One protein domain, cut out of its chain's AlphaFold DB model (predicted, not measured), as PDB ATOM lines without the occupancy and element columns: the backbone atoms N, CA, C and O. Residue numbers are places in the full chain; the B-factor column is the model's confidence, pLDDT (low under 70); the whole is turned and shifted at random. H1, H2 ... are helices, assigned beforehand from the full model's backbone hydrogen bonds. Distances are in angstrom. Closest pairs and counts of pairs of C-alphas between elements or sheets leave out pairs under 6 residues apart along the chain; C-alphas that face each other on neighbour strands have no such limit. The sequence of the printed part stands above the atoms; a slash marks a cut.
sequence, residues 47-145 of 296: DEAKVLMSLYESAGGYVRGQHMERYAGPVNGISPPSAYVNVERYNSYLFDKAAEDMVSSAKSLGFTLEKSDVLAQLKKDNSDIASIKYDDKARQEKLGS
ATOM      1  N   ASP A  47      34.245  41.917  12.031       84.88
ATOM      2  CA  ASP A  47      34.979  40.739  12.497       84.88
ATOM      3  C   ASP A  47      34.370  39.441  11.939       84.88
ATOM      4  O   ASP A  47      35.100  38.521  11.572       84.88
ATOM      5  N   GLU A  48      33.053  39.410  11.728       83.62
ATOM      6  CA  GLU A  48      32.348  38.333  11.028       83.62
ATOM      7  C   GLU A  48      32.828  38.175   9.583       83.62
ATOM      8  O   GLU A  48      33.097  37.063   9.122       83.62
ATOM      9  N   ALA A  49      32.972  39.287   8.859       85.62
ATOM     10  CA  ALA A  49      33.451  39.266   7.487       85.62
ATOM     11  C   ALA A  49      34.926  38.832   7.405       85.62
ATOM     12  O   ALA A  49      35.288  38.113   6.474       85.62
ATOM     13  N   LYS A  50      35.764  39.164   8.399       88.25
ATOM     14  CA  LYS A  50      37.142  38.641   8.495       88.25
ATOM     15  C   LYS A  50      37.163  37.128   8.712       88.25
ATOM     16  O   LYS A  50      37.955  36.434   8.078       88.25
ATOM     17  N   VAL A  51      36.286  36.610   9.576       91.00
ATOM     18  CA  VAL A  51      36.163  35.167   9.833       91.00
ATOM     19  C   VAL A  51      35.737  34.424   8.566       91.00
ATOM     20  O   VAL A  51      36.390  33.456   8.177       91.00
ATOM     21  N   LEU A  52      34.696  34.897   7.875       91.50
ATOM     22  CA  LEU A  52      34.243  34.297   6.614       91.50
ATOM     23  C   LEU A  52      35.313  34.368   5.518       91.50
ATOM     24  O   LEU A  52      35.478  33.407   4.766       91.50
ATOM     25  N   MET A  53      36.070  35.467   5.453       92.00
ATOM     26  CA  MET A  53      37.186  35.609   4.519       92.00
ATOM     27  C   MET A  53      38.297  34.596   4.814       92.00
ATOM     28  O   MET A  53      38.769  33.941   3.891       92.00
ATOM     29  N   SER A  54      38.643  34.378   6.085       93.69
ATOM     30  CA  SER A  54      39.633  33.367   6.479       93.69
ATOM     31  C   SER A  54      39.191  31.940   6.129       93.69
ATOM     32  O   SER A  54      39.991  31.158   5.613       93.69
ATOM     33  N   LEU A  55      37.913  31.601   6.340       94.50
ATOM     34  CA  LEU A  55      37.363  30.305   5.919       94.50
ATOM     35  C   LEU A  55      37.426  30.128   4.396       94.50
ATOM     36  O   LEU A  55      37.809  29.062   3.913       94.50
ATOM     37  N   TYR A  56      37.093  31.175   3.638       95.62
ATOM     38  CA  TYR A  56      37.157  31.152   2.179       95.62
ATOM     39  C   TYR A  56      38.596  31.013   1.659       95.62
ATOM     40  O   TYR A  56      38.870  30.211   0.764       95.62
ATOM     41  N   GLU A  57      39.542  31.747   2.248       95.25
ATOM     42  CA  GLU A  57      40.968  31.640   1.936       95.25
ATOM     43  C   GLU A  57      41.507  30.238   2.230       95.25
ATOM     44  O   GLU A  57      42.258  29.693   1.417       95.25
ATOM     45  N   SER A  58      41.087  29.631   3.346       96.44
ATOM     46  CA  SER A  58      41.430  28.252   3.700       96.44
ATOM     47  C   SER A  58      40.881  27.253   2.679       96.44
ATOM     48  O   SER A  58      41.635  26.407   2.198       96.44
ATOM     49  N   ALA A  59      39.619  27.400   2.264       96.81
ATOM     50  CA  ALA A  59      39.005  26.561   1.234       96.81
ATOM     51  C   ALA A  59      39.741  26.667  -0.117       96.81
ATOM     52  O   ALA A  59      40.075  25.654  -0.734       96.81
ATOM     53  N   GLY A  60      40.075  27.885  -0.558       95.62
ATOM     54  CA  GLY A  60      40.885  28.092  -1.763       95.62
ATOM     55  C   GLY A  60      42.313  27.549  -1.623       95.62
ATOM     56  O   GLY A  60      42.861  26.984  -2.570       95.62
ATOM     57  N   GLY A  61      42.916  27.689  -0.441       95.81
ATOM     58  CA  GLY A  61      44.228  27.131  -0.115       95.81
ATOM     59  C   GLY A  61      44.249  25.605  -0.168       95.81
ATOM     60  O   GLY A  61      45.186  25.037  -0.724       95.81
ATOM     61  N   TYR A  62      43.197  24.952   0.328       96.38
ATOM     62  CA  TYR A  62      43.019  23.503   0.239       96.38
ATOM     63  C   TYR A  62      42.976  23.031  -1.218       96.38
ATOM     64  O   TYR A  62      43.754  22.156  -1.592       96.38
ATOM     65  N   VAL A  63      42.151  23.659  -2.067       97.00
ATOM     66  CA  VAL A  63      42.073  23.303  -3.495       97.00
ATOM     67  C   VAL A  63      43.432  23.475  -4.174       97.00
ATOM     68  O   VAL A  63      43.927  22.542  -4.800       97.00
ATOM     69  N   ARG A  64      44.085  24.633  -4.009       96.94
ATOM     70  CA  ARG A  64      45.403  24.887  -4.615       96.94
ATOM     71  C   ARG A  64      46.479  23.929  -4.112       96.94
ATOM     72  O   ARG A  64      47.332  23.530  -4.896       96.94
ATOM     73  N   GLY A  65      46.436  23.548  -2.840       95.44
ATOM     74  CA  GLY A  65      47.412  22.637  -2.245       95.44
ATOM     75  C   GLY A  65      47.255  21.178  -2.673       95.44
ATOM     76  O   GLY A  65      48.241  20.451  -2.646       95.44
ATOM     77  N   GLN A  66      46.045  20.759  -3.059       95.44
ATOM     78  CA  GLN A  66      45.723  19.346  -3.294       95.44
ATOM     79  C   GLN A  66      45.370  19.001  -4.740       95.44
ATOM     80  O   GLN A  66      45.266  17.814  -5.054       95.44
ATOM     81  N   HIS A  67      45.136  19.995  -5.603       96.94
ATOM     82  CA  HIS A  67      44.713  19.746  -6.976       96.94
ATOM     83  C   HIS A  67      45.703  18.875  -7.747       96.94
ATOM     84  O   HIS A  67      46.911  18.869  -7.506       96.94
ATOM     85  N   MET A  68      45.159  18.150  -8.717       96.31
ATOM     86  CA  MET A  68      45.938  17.327  -9.615       96.31
ATOM     87  C   MET A  68      46.081  18.008 -10.968       96.31
ATOM     88  O   MET A  68      45.102  18.429 -11.593       96.31
ATOM     89  N   GLU A  69      47.323  18.069 -11.427       94.75
ATOM     90  CA  GLU A  69      47.664  18.563 -12.750       94.75
ATOM     91  C   GLU A  69      47.342  17.543 -13.837       94.75
ATOM     92  O   GLU A  69      47.334  16.324 -13.616       94.75
ATOM     93  N   ARG A  70      47.131  18.047 -15.055       93.25
ATOM     94  CA  ARG A  70      46.947  17.191 -16.234       93.25
ATOM     95  C   ARG A  70      48.128  16.240 -16.369       93.25
ATOM     96  O   ARG A  70      49.278  16.635 -16.188       93.25
ATOM     97  N   TYR A  71      47.852  15.007 -16.788       93.94
ATOM     98  CA  TYR A  71      48.916  14.050 -17.064       93.94
ATOM     99  C   TYR A  71      49.902  14.629 -18.082       93.94
ATOM    100  O   TYR A  71      49.528  14.951 -19.212       93.94
ATOM    101  N   ALA A  72      51.158  14.796 -17.672       89.50
ATOM    102  CA  ALA A  72      52.217  15.394 -18.484       89.50
ATOM    103  C   ALA A  72      53.181  14.352 -19.073       89.50
ATOM    104  O   ALA A  72      54.021  14.708 -19.896       89.50
ATOM    105  N   GLY A  73      53.017  13.077 -18.711       88.56
ATOM    106  CA  GLY A  73      53.972  12.011 -19.000       88.56
ATOM    107  C   GLY A  73      54.697  11.539 -17.735       88.56
ATOM    108  O   GLY A  73      54.543  12.145 -16.671       88.56
ATOM    109  N   PRO A  74      55.470  10.446 -17.833       85.69
ATOM    110  CA  PRO A  74      56.246   9.937 -16.714       85.69
ATOM    111  C   PRO A  74      57.460  10.830 -16.428       85.69
ATOM    112  O   PRO A  74      58.103  11.348 -17.344       85.69
ATOM    113  N   VAL A  75      57.821  10.952 -15.153       80.12
ATOM    114  CA  VAL A  75      59.038  11.643 -14.703       80.12
ATOM    115  C   VAL A  75      59.986  10.591 -14.148       80.12
ATOM    116  O   VAL A  75      59.619   9.836 -13.255       80.12
ATOM    117  N   ASN A  76      61.199  10.493 -14.699       81.38
ATOM    118  CA  ASN A  76      62.169   9.442 -14.353       81.38
ATOM    119  C   ASN A  76      61.601   8.010 -14.466       81.38
ATOM    120  O   ASN A  76      61.960   7.130 -13.691       81.38
ATOM    121  N   GLY A  77      60.700   7.782 -15.428       74.62
ATOM    122  CA  GLY A  77      60.047   6.487 -15.636       74.62
ATOM    123  C   GLY A  77      58.878   6.192 -14.690       74.62
ATOM    124  O   GLY A  77      58.244   5.156 -14.850       74.62
ATOM    125  N   ILE A  78      58.560   7.094 -13.757       78.94
ATOM    126  CA  ILE A  78      57.452   6.945 -12.808       78.94
ATOM    127  C   ILE A  78      56.235   7.703 -13.335       78.94
ATOM    128  O   ILE A  78      56.324   8.885 -13.684       78.94
ATOM    129  N   SER A  79      55.096   7.018 -13.405       85.06
ATOM    130  CA  SER A  79      53.824   7.620 -13.792       85.06
ATOM    131  C   SER A  79      53.199   8.342 -12.588       85.06
ATOM    132  O   SER A  79      52.931   7.695 -11.583       85.06
ATOM    133  N   PRO A  80      52.936   9.662 -12.652       91.25
ATOM    134  CA  PRO A  80      52.194  10.345 -11.591       91.25
ATOM    135  C   PRO A  80      50.750   9.821 -11.472       91.25
ATOM    136  O   PRO A  80      50.234   9.251 -12.438       91.25
ATOM    137  N   PRO A  81      50.044  10.103 -10.356       93.56
ATOM    138  CA  PRO A  81      48.656   9.685 -10.152       93.56
ATOM    139  C   PRO A  81      47.699  10.033 -11.296       93.56
ATOM    140  O   PRO A  81      46.804   9.257 -11.612       93.56
ATOM    141  N   SER A  82      47.934  11.139 -12.012       93.38
ATOM    142  CA  SER A  82      47.144  11.529 -13.189       93.38
ATOM    143  C   SER A  82      47.205  10.535 -14.363       93.38
ATOM    144  O   SER A  82      46.461  10.686 -15.332       93.38
ATOM    145  N   ALA A  83      48.048   9.500 -14.292       94.69
ATOM    146  CA  ALA A  83      48.033   8.362 -15.211       94.69
ATOM    147  C   ALA A  83      46.844   7.407 -14.993       94.69
ATOM    148  O   ALA A  83      46.434   6.733 -15.943       94.69
ATOM    149  N   TYR A  84      46.317   7.339 -13.764       94.88
ATOM    150  CA  TYR A  84      45.232   6.437 -13.351       94.88
ATOM    151  C   TYR A  84      44.094   7.119 -12.583       94.88
ATOM    152  O   TYR A  84      43.095   6.473 -12.289       94.88
ATOM    153  N   VAL A  85      44.212   8.416 -12.299       97.44
ATOM    154  CA  VAL A  85      43.162   9.250 -11.710       97.44
ATOM    155  C   VAL A  85      42.608  10.208 -12.764       97.44
ATOM    156  O   VAL A  85      43.346  10.893 -13.477       97.44
ATOM    157  N   ASN A  86      41.283  10.296 -12.831       98.00
ATOM    158  CA  ASN A  86      40.561  11.309 -13.576       98.00
ATOM    159  C   ASN A  86      40.738  12.655 -12.860       98.00
ATOM    160  O   ASN A  86      40.035  12.979 -11.901       98.00
ATOM    161  N   VAL A  87      41.687  13.448 -13.357       97.50
ATOM    162  CA  VAL A  87      42.047  14.758 -12.794       97.50
ATOM    163  C   VAL A  87      40.862  15.722 -12.704       97.50
ATOM    164  O   VAL A  87      40.760  16.476 -11.744       97.50
ATOM    165  N   GLU A  88      39.934  15.686 -13.663       98.12
ATOM    166  CA  GLU A  88      38.761  16.566 -13.667       98.12
ATOM    167  C   GLU A  88      37.776  16.180 -12.566       98.12
ATOM    168  O   GLU A  88      37.263  17.048 -11.852       98.12
ATOM    169  N   ARG A  89      37.529  14.877 -12.410       98.12
ATOM    170  CA  ARG A  89      36.655  14.338 -11.367       98.12
ATOM    171  C   ARG A  89      37.245  14.585  -9.981       98.12
ATOM    172  O   ARG A  89      36.544  15.106  -9.118       98.12
ATOM    173  N   TYR A  90      38.532  14.301  -9.793       98.44
ATOM    174  CA  TYR A  90      39.234  14.548  -8.533       98.44
ATOM    175  C   TYR A  90      39.246  16.038  -8.161       98.44
ATOM    176  O   TYR A  90      38.846  16.403  -7.057       98.44
ATOM    177  N   ASN A  91      39.600  16.926  -9.097       98.25
ATOM    178  CA  ASN A  91      39.582  18.367  -8.833       98.25
ATOM    179  C   ASN A  91      38.159  18.866  -8.543       98.25
ATOM    180  O   ASN A  91      37.968  19.698  -7.659       98.25
ATOM    181  N   SER A  92      37.143  18.332  -9.230       98.31
ATOM    182  CA  SER A  92      35.738  18.648  -8.936       98.31
ATOM    183  C   SER A  92      35.329  18.221  -7.529       98.31
ATOM    184  O   SER A  92      34.646  18.990  -6.854       98.31
ATOM    185  N   TYR A  93      35.777  17.046  -7.077       98.19
ATOM    186  CA  TYR A  93      35.595  16.588  -5.701       98.19
ATOM    187  C   TYR A  93      36.257  17.546  -4.697       98.19
ATOM    188  O   TYR A  93      35.595  17.952  -3.747       98.19
ATOM    189  N   LEU A  94      37.498  17.996  -4.932       98.19
ATOM    190  CA  LEU A  94      38.176  18.941  -4.031       98.19
ATOM    191  C   LEU A  94      37.401  20.252  -3.875       98.19
ATOM    192  O   LEU A  94      37.284  20.772  -2.767       98.19
ATOM    193  N   PHE A  95      36.855  20.782  -4.973       98.56
ATOM    194  CA  PHE A  95      36.006  21.972  -4.927       98.56
ATOM    195  C   PHE A  95      34.731  21.742  -4.115       98.56
ATOM    196  O   PHE A  95      34.348  22.600  -3.319       98.56
ATOM    197  N   ASP A  96      34.071  20.604  -4.322       98.50
ATOM    198  CA  ASP A  96      32.825  20.275  -3.632       98.50
ATOM    199  C   ASP A  96      33.060  20.067  -2.129       98.50
ATOM    200  O   ASP A  96      32.319  20.608  -1.305       98.50
ATOM    201  N   LYS A  97      34.157  19.382  -1.784       97.56
ATOM    202  CA  LYS A  97      34.628  19.150  -0.417       97.56
ATOM    203  C   LYS A  97      34.994  20.452   0.290       97.56
ATOM    204  O   LYS A  97      34.509  20.705   1.388       97.56
ATOM    205  N   ALA A  98      35.771  21.319  -0.358       97.81
ATOM    206  CA  ALA A  98      36.146  22.621   0.191       97.81
ATOM    207  C   ALA A  98      34.920  23.510   0.460       97.81
ATOM    208  O   ALA A  98      34.843  24.170   1.498       97.81
ATOM    209  N   ALA A  99      33.944  23.509  -0.455       98.12
ATOM    210  CA  ALA A  99      32.697  24.242  -0.271       98.12
ATOM    211  C   ALA A  99      31.879  23.682   0.904       98.12
ATOM    212  O   ALA A  99      31.349  24.445   1.709       98.12
ATOM    213  N   GLU A 100      31.798  22.358   1.030       97.88
ATOM    214  CA  GLU A 100      31.086  21.690   2.118       97.88
ATOM    215  C   GLU A 100      31.722  21.934   3.490       97.88
ATOM    216  O   GLU A 100      31.017  22.269   4.447       97.88
ATOM    217  N   ASP A 101      33.047  21.842   3.579       96.62
ATOM    218  CA  ASP A 101      33.792  22.095   4.811       96.62
ATOM    219  C   ASP A 101      33.679  23.572   5.226       96.62
ATOM    220  O   ASP A 101      33.490  23.877   6.409       96.62
ATOM    221  N   MET A 102      33.699  24.502   4.261       96.56
ATOM    222  CA  MET A 102      33.465  25.926   4.519       96.56
ATOM    223  C   MET A 102      32.045  26.189   5.028       96.56
ATOM    224  O   MET A 102      31.885  26.880   6.034       96.56
ATOM    225  N   VAL A 103      31.014  25.644   4.369       97.25
ATOM    226  CA  VAL A 103      29.611  25.800   4.798       97.25
ATOM    227  C   VAL A 103      29.414  25.225   6.201       97.25
ATOM    228  O   VAL A 103      28.793  25.866   7.050       97.25
ATOM    229  N   SER A 104      29.991  24.055   6.476       95.44
ATOM    230  CA  SER A 104      29.925  23.406   7.790       95.44
ATOM    231  C   SER A 104      30.618  24.239   8.874       95.44
ATOM    232  O   SER A 104      30.050  24.457   9.948       95.44
ATOM    233  N   SER A 105      31.802  24.779   8.577       95.12
ATOM    234  CA  SER A 105      32.555  25.645   9.492       95.12
ATOM    235  C   SER A 105      31.824  26.962   9.756       95.12
ATOM    236  O   SER A 105      31.662  27.362  10.909       95.12
ATOM    237  N   ALA A 106      31.293  27.602   8.715       93.12
ATOM    238  CA  ALA A 106      30.505  28.826   8.826       93.12
ATOM    239  C   ALA A 106      29.238  28.606   9.672       93.12
ATOM    240  O   ALA A 106      28.938  29.409  10.558       93.12
ATOM    241  N   LYS A 107      28.550  27.473   9.480       94.62
ATOM    242  CA  LYS A 107      27.382  27.081  10.281       94.62
ATOM    243  C   LYS A 107      27.714  26.916  11.760       94.62
ATOM    244  O   LYS A 107      26.939  27.364  12.602       94.62
ATOM    245  N   SER A 108      28.866  26.326  12.085       91.69
ATOM    246  CA  SER A 108      29.319  26.186  13.479       91.69
ATOM    247  C   SER A 108      29.562  27.533  14.177       91.69
ATOM    248  O   SER A 108      29.488  27.617  15.400       91.69
ATOM    249  N   LEU A 109      29.777  28.590  13.391       91.81
ATOM    250  CA  LEU A 109      30.005  29.963  13.841       91.81
ATOM    251  C   LEU A 109      28.746  30.845  13.740       91.81
ATOM    252  O   LEU A 109      28.819  32.043  13.993       91.81
ATOM    253  N   GLY A 110      27.591  30.268  13.388       92.75
ATOM    254  CA  GLY A 110      26.309  30.975  13.319       92.75
ATOM    255  C   GLY A 110      25.974  31.608  11.965       92.75
ATOM    256  O   GLY A 110      24.967  32.307  11.859       92.75
ATOM    257  N   PHE A 111      26.762  31.353  10.918       93.00
ATOM    258  CA  PHE A 111      26.496  31.849   9.566       93.00
ATOM    259  C   PHE A 111      25.724  30.831   8.725       93.00
ATOM    260  O   PHE A 111      25.877  29.622   8.876       93.00
ATOM    261  N   THR A 112      24.916  31.320   7.785       94.06
ATOM    262  CA  THR A 112      24.272  30.482   6.765       94.06
ATOM    263  C   THR A 112      24.845  30.843   5.404       94.06
ATOM    264  O   THR A 112      24.782  32.003   5.001       94.06
ATOM    265  N   LEU A 113      25.411  29.854   4.715       93.88
ATOM    266  CA  LEU A 113      25.964  29.973   3.371       93.88
ATOM    267  C   LEU A 113      25.342  28.899   2.478       93.88
ATOM    268  O   LEU A 113      25.153  27.766   2.920       93.88
ATOM    269  N   GLU A 114      25.080  29.236   1.219       95.81
ATOM    270  CA  GLU A 114      24.643  28.267   0.213       95.81
ATOM    271  C   GLU A 114      25.860  27.565  -0.403       95.81
ATOM    272  O   GLU A 114      26.751  28.217  -0.955       95.81
ATOM    273  N   LYS A 115      25.899  26.223  -0.352       96.81
ATOM    274  CA  LYS A 115      27.011  25.430  -0.923       96.81
ATOM    275  C   LYS A 115      27.213  25.739  -2.406       96.81
ATOM    276  O   LYS A 115      28.352  25.842  -2.846       96.81
ATOM    277  N   SER A 116      26.131  25.923  -3.167       97.38
ATOM    278  CA  SER A 116      26.203  26.250  -4.596       97.38
ATOM    279  C   SER A 116      26.912  27.575  -4.864       97.38
ATOM    280  O   SER A 116      27.680  27.665  -5.821       97.38
ATOM    281  N   ASP A 117      26.693  28.578  -4.013       97.12
ATOM    282  CA  ASP A 117      27.272  29.911  -4.176       97.12
ATOM    283  C   ASP A 117      28.756  29.897  -3.810       97.12
ATOM    284  O   ASP A 117      29.588  30.403  -4.565       97.12
ATOM    285  N   VAL A 118      29.101  29.234  -2.700       97.25
ATOM    286  CA  VAL A 118      30.496  29.014  -2.295       97.25
ATOM    287  C   VAL A 118      31.251  28.243  -3.378       97.25
ATOM    288  O   VAL A 118      32.327  28.665  -3.797       97.25
ATOM    289  N   LEU A 119      30.673  27.151  -3.882       98.19
ATOM    290  CA  LEU A 119      31.264  26.331  -4.937       98.19
ATOM    291  C   LEU A 119      31.483  27.125  -6.230       98.19
ATOM    292  O   LEU A 119      32.548  27.028  -6.844       98.19
ATOM    293  N   ALA A 120      30.487  27.908  -6.655       97.94
ATOM    294  CA  ALA A 120      30.583  28.735  -7.853       97.94
ATOM    295  C   ALA A 120      31.683  29.796  -7.717       97.94
ATOM    296  O   ALA A 120      32.469  29.988  -8.648       97.94
ATOM    297  N   GLN A 121      31.772  30.443  -6.554       97.94
ATOM    298  CA  GLN A 121      32.775  31.468  -6.286       97.94
ATOM    299  C   GLN A 121      34.185  30.860  -6.188       97.94
ATOM    300  O   GLN A 121      35.095  31.352  -6.856       97.94
ATOM    301  N   LEU A 122      34.351  29.720  -5.504       97.81
ATOM    302  CA  LEU A 122      35.625  28.991  -5.445       97.81
ATOM    303  C   LEU A 122      36.117  28.588  -6.839       97.81
ATOM    304  O   LEU A 122      37.285  28.813  -7.164       97.81
ATOM    305  N   LYS A 123      35.240  28.023  -7.681       98.12
ATOM    306  CA  LYS A 123      35.585  27.643  -9.063       98.12
ATOM    307  C   LYS A 123      35.929  28.850  -9.928       98.12
ATOM    308  O   LYS A 123      36.803  28.751 -10.783       98.12
ATOM    309  N   LYS A 124      35.249  29.978  -9.724       98.06
ATOM    310  CA  LYS A 124      35.531  31.227 -10.438       98.06
ATOM    311  C   LYS A 124      36.909  31.780 -10.073       98.06
ATOM    312  O   LYS A 124      37.668  32.133 -10.970       98.06
ATOM    313  N   ASP A 125      37.239  31.820  -8.786       97.06
ATOM    314  CA  ASP A 125      38.498  32.404  -8.312       97.06
ATOM    315  C   ASP A 125      39.706  31.477  -8.512       97.06
ATOM    316  O   ASP A 125      40.834  31.953  -8.579       97.06
ATOM    317  N   ASN A 126      39.476  30.170  -8.669       97.44
ATOM    318  CA  ASN A 126      40.497  29.170  -9.008       97.44
ATOM    319  C   ASN A 126      40.203  28.559 -10.391       97.44
ATOM    320  O   ASN A 126      40.181  27.337 -10.572       97.44
ATOM    321  N   SER A 127      39.872  29.423 -11.357       97.62
ATOM    322  CA  SER A 127      39.417  29.010 -12.694       97.62
ATOM    323  C   SER A 127      40.469  28.243 -13.494       97.62
ATOM    324  O   SER A 127      40.118  27.381 -14.296       97.62
ATOM    325  N   ASP A 128      41.748  28.504 -13.244       96.62
ATOM    326  CA  ASP A 128      42.882  27.752 -13.771       96.62
ATOM    327  C   ASP A 128      42.772  26.265 -13.407       96.62
ATOM    328  O   ASP A 128      42.793  25.421 -14.305       96.62
ATOM    329  N   ILE A 129      42.496  25.950 -12.138       97.50
ATOM    330  CA  ILE A 129      42.292  24.575 -11.658       97.50
ATOM    331  C   ILE A 129      40.939  24.025 -12.126       97.50
ATOM    332  O   ILE A 129      40.859  22.908 -12.638       97.50
ATOM    333  N   ALA A 130      39.860  24.805 -12.004       97.00
ATOM    334  CA  ALA A 130      38.510  24.369 -12.386       97.00
ATOM    335  C   ALA A 130      38.370  24.073 -13.894       97.00
ATOM    336  O   ALA A 130      37.474  23.332 -14.309       97.00
ATOM    337  N   SER A 131      39.250  24.645 -14.720       97.00
ATOM    338  CA  SER A 131      39.307  24.418 -16.167       97.00
ATOM    339  C   SER A 131      40.114  23.180 -16.575       97.00
ATOM    340  O   SER A 131      40.159  22.839 -17.762       97.00
ATOM    341  N   ILE A 132      40.766  22.493 -15.632       96.69
ATOM    342  CA  ILE A 132      41.479  21.247 -15.912       96.69
ATOM    343  C   ILE A 132      40.458  20.176 -16.304       96.69
ATOM    344  O   ILE A 132      39.586  19.800 -15.526       96.69
ATOM    345  N   LYS A 133      40.579  19.703 -17.547       95.75
ATOM    346  CA  LYS A 133      39.748  18.648 -18.125       95.75
ATOM    347  C   LYS A 133      40.528  17.358 -18.237       95.75
ATOM    348  O   LYS A 133      41.734  17.387 -18.508       95.75
ATOM    349  N   TYR A 134      39.825  16.248 -18.050       94.69
ATOM    350  CA  TYR A 134      40.382  14.942 -18.340       94.69
ATOM    351  C   TYR A 134      40.352  14.703 -19.849       94.69
ATOM    352  O   TYR A 134      39.346  14.938 -20.515       94.69
ATOM    353  N   ASP A 135      41.477  14.249 -20.386       94.62
ATOM    354  CA  ASP A 135      41.633  13.935 -21.800       94.62
ATOM    355  C   ASP A 135      42.299  12.564 -21.913       94.62
ATOM    356  O   ASP A 135      43.519  12.432 -21.786       94.62
ATOM    357  N   ASP A 136      41.474  11.533 -22.111       93.56
ATOM    358  CA  ASP A 136      41.946  10.151 -22.193       93.56
ATOM    359  C   ASP A 136      42.878   9.938 -23.385       93.56
ATOM    360  O   ASP A 136      43.862   9.208 -23.284       93.56
ATOM    361  N   LYS A 137      42.614  10.623 -24.504       92.62
ATOM    362  CA  LYS A 137      43.438  10.510 -25.703       92.62
ATOM    363  C   LYS A 137      44.825  11.085 -25.438       92.62
ATOM    364  O   LYS A 137      45.820  10.405 -25.670       92.62
ATOM    365  N   ALA A 138      44.900  12.297 -24.889       93.44
ATOM    366  CA  ALA A 138      46.178  12.903 -24.525       93.44
ATOM    367  C   ALA A 138      46.915  12.086 -23.450       93.44
ATOM    368  O   ALA A 138      48.145  11.989 -23.481       93.44
ATOM    369  N   ARG A 139      46.181  11.481 -22.505       94.69
ATOM    370  CA  ARG A 139      46.745  10.569 -21.501       94.69
ATOM    371  C   ARG A 139      47.386   9.348 -22.162       94.69
ATOM    372  O   ARG A 139      48.560   9.076 -21.909       94.69
ATOM    373  N   GLN A 140      46.651   8.651 -23.027       92.25
ATOM    374  CA  GLN A 140      47.132   7.472 -23.753       92.25
ATOM    375  C   GLN A 140      48.329   7.799 -24.654       92.25
ATOM    376  O   GLN A 140      49.323   7.076 -24.631       92.25
ATOM    377  N   GLU A 141      48.282   8.914 -25.389       93.00
ATOM    378  CA  GLU A 141      49.387   9.371 -26.242       93.00
ATOM    379  C   GLU A 141      50.676   9.603 -25.439       93.00
ATOM    380  O   GLU A 141      51.752   9.180 -25.859       93.00
ATOM    381  N   LYS A 142      50.574  10.226 -24.258       93.56
ATOM    382  CA  LYS A 142      51.719  10.490 -23.370       93.56
ATOM    383  C   LYS A 142      52.222   9.254 -22.627       93.56
ATOM    384  O   LYS A 142      53.399   9.195 -22.283       93.56
ATOM    385  N   LEU A 143      51.343   8.300 -22.317       91.38
ATOM    386  CA  LEU A 143      51.740   7.004 -21.757       91.38
ATOM    387  C   LEU A 143      52.504   6.179 -22.795       91.38
ATOM    388  O   LEU A 143      53.485   5.520 -22.456       91.38
ATOM    389  N   GLY A 144      52.074   6.262 -24.053       86.19
ATOM    390  CA  GLY A 144      52.589   5.459 -25.149       86.19
ATOM    391  C   GLY A 144      51.999   4.048 -25.150       86.19
ATOM    392  O   GLY A 144      51.652   3.485 -24.113       86.19
ATOM    393  N   SER A 145      51.926   3.449 -26.338       77.31
ATOM    394  CA  SER A 145      51.311   2.130 -26.563       77.31
ATOM    395  C   SER A 145      52.007   0.971 -25.843       77.31
ATOM    396  O   SER A 145      51.417  -0.093 -25.690       77.31
TER     397      SER A 145
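AT A GLANCE: This is residues 47 to 145 of the 296 residues of an uncharacterized protein of Pseudomonas mosselii (UniProt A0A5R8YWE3). Picture a long helical hairpin, H1 and H2 side by side, with H3 set steeply across H2 and the short H4 following it. The hairpin makes one end of a rod; the unnamed stretch 67 to 86 and the small helix H5, which touches no helix, reach toward the other. The printed part has 99 residues with five named helices, H1 to H5 in chain order, and no named strand: all helix. It is loose, with a radius of gyration of the C-alphas of 16.4 A and spans of 56 by 23 by 18 A.

IN THESE COORDINATES: Find C-alpha 47 at (34.979, 40.739, 12.497); from there H1, residues 47 to 66, runs 28.7 A. Look next for C-alpha 87 at (42.047, 14.758, -12.794), where H2, residues 87 to 108, begins its 31.4 A. H3 is residues 115 to 125, 15.3 A long, and H4 residues 127 to 130, 4.7 A. H5, residues 136 to 143, runs 10.3 A and ends at C-alpha 143, (51.740, 7.004, -21.757).

HOW THE PARTS SIT: Start at the hub, H2: it touches H1 in a hairpin, opposite ways at a shallow tilt of 23 degrees, the closest C-alphas being those of Ala 59 and Ala 98, 5.0 A apart. With residues 95 to 103 alone H2 touches H3, at a steep tilt of 56 degrees; here the closest C-alphas are those of Ala 99 and Leu 119, 5.3 A. With residues 88 to 92 alone it touches H4, closest at the C-alphas of Asn 91 and Ala 130, 7.1 A. H3 and H4 only just touch, with 3 pairs of C-alphas within 8 A, and only at the corner by their link; the closest are Lys 123 and Ala 130, 5.5 A. H5 is apart from H1, H2, H3 and H4. In H1, H2, H3 and H5 every O i to N i+4 pair is within hydrogen-bond range; H4 is too short for such a pair.

THE WHOLE: The C-alphas farthest apart are those of Asp 47 and Ser 145, 57.3 A. The printed part has no cut, H1 to H2 is a long link of 20 residues, and no printed residue is under 70 in pLDDT.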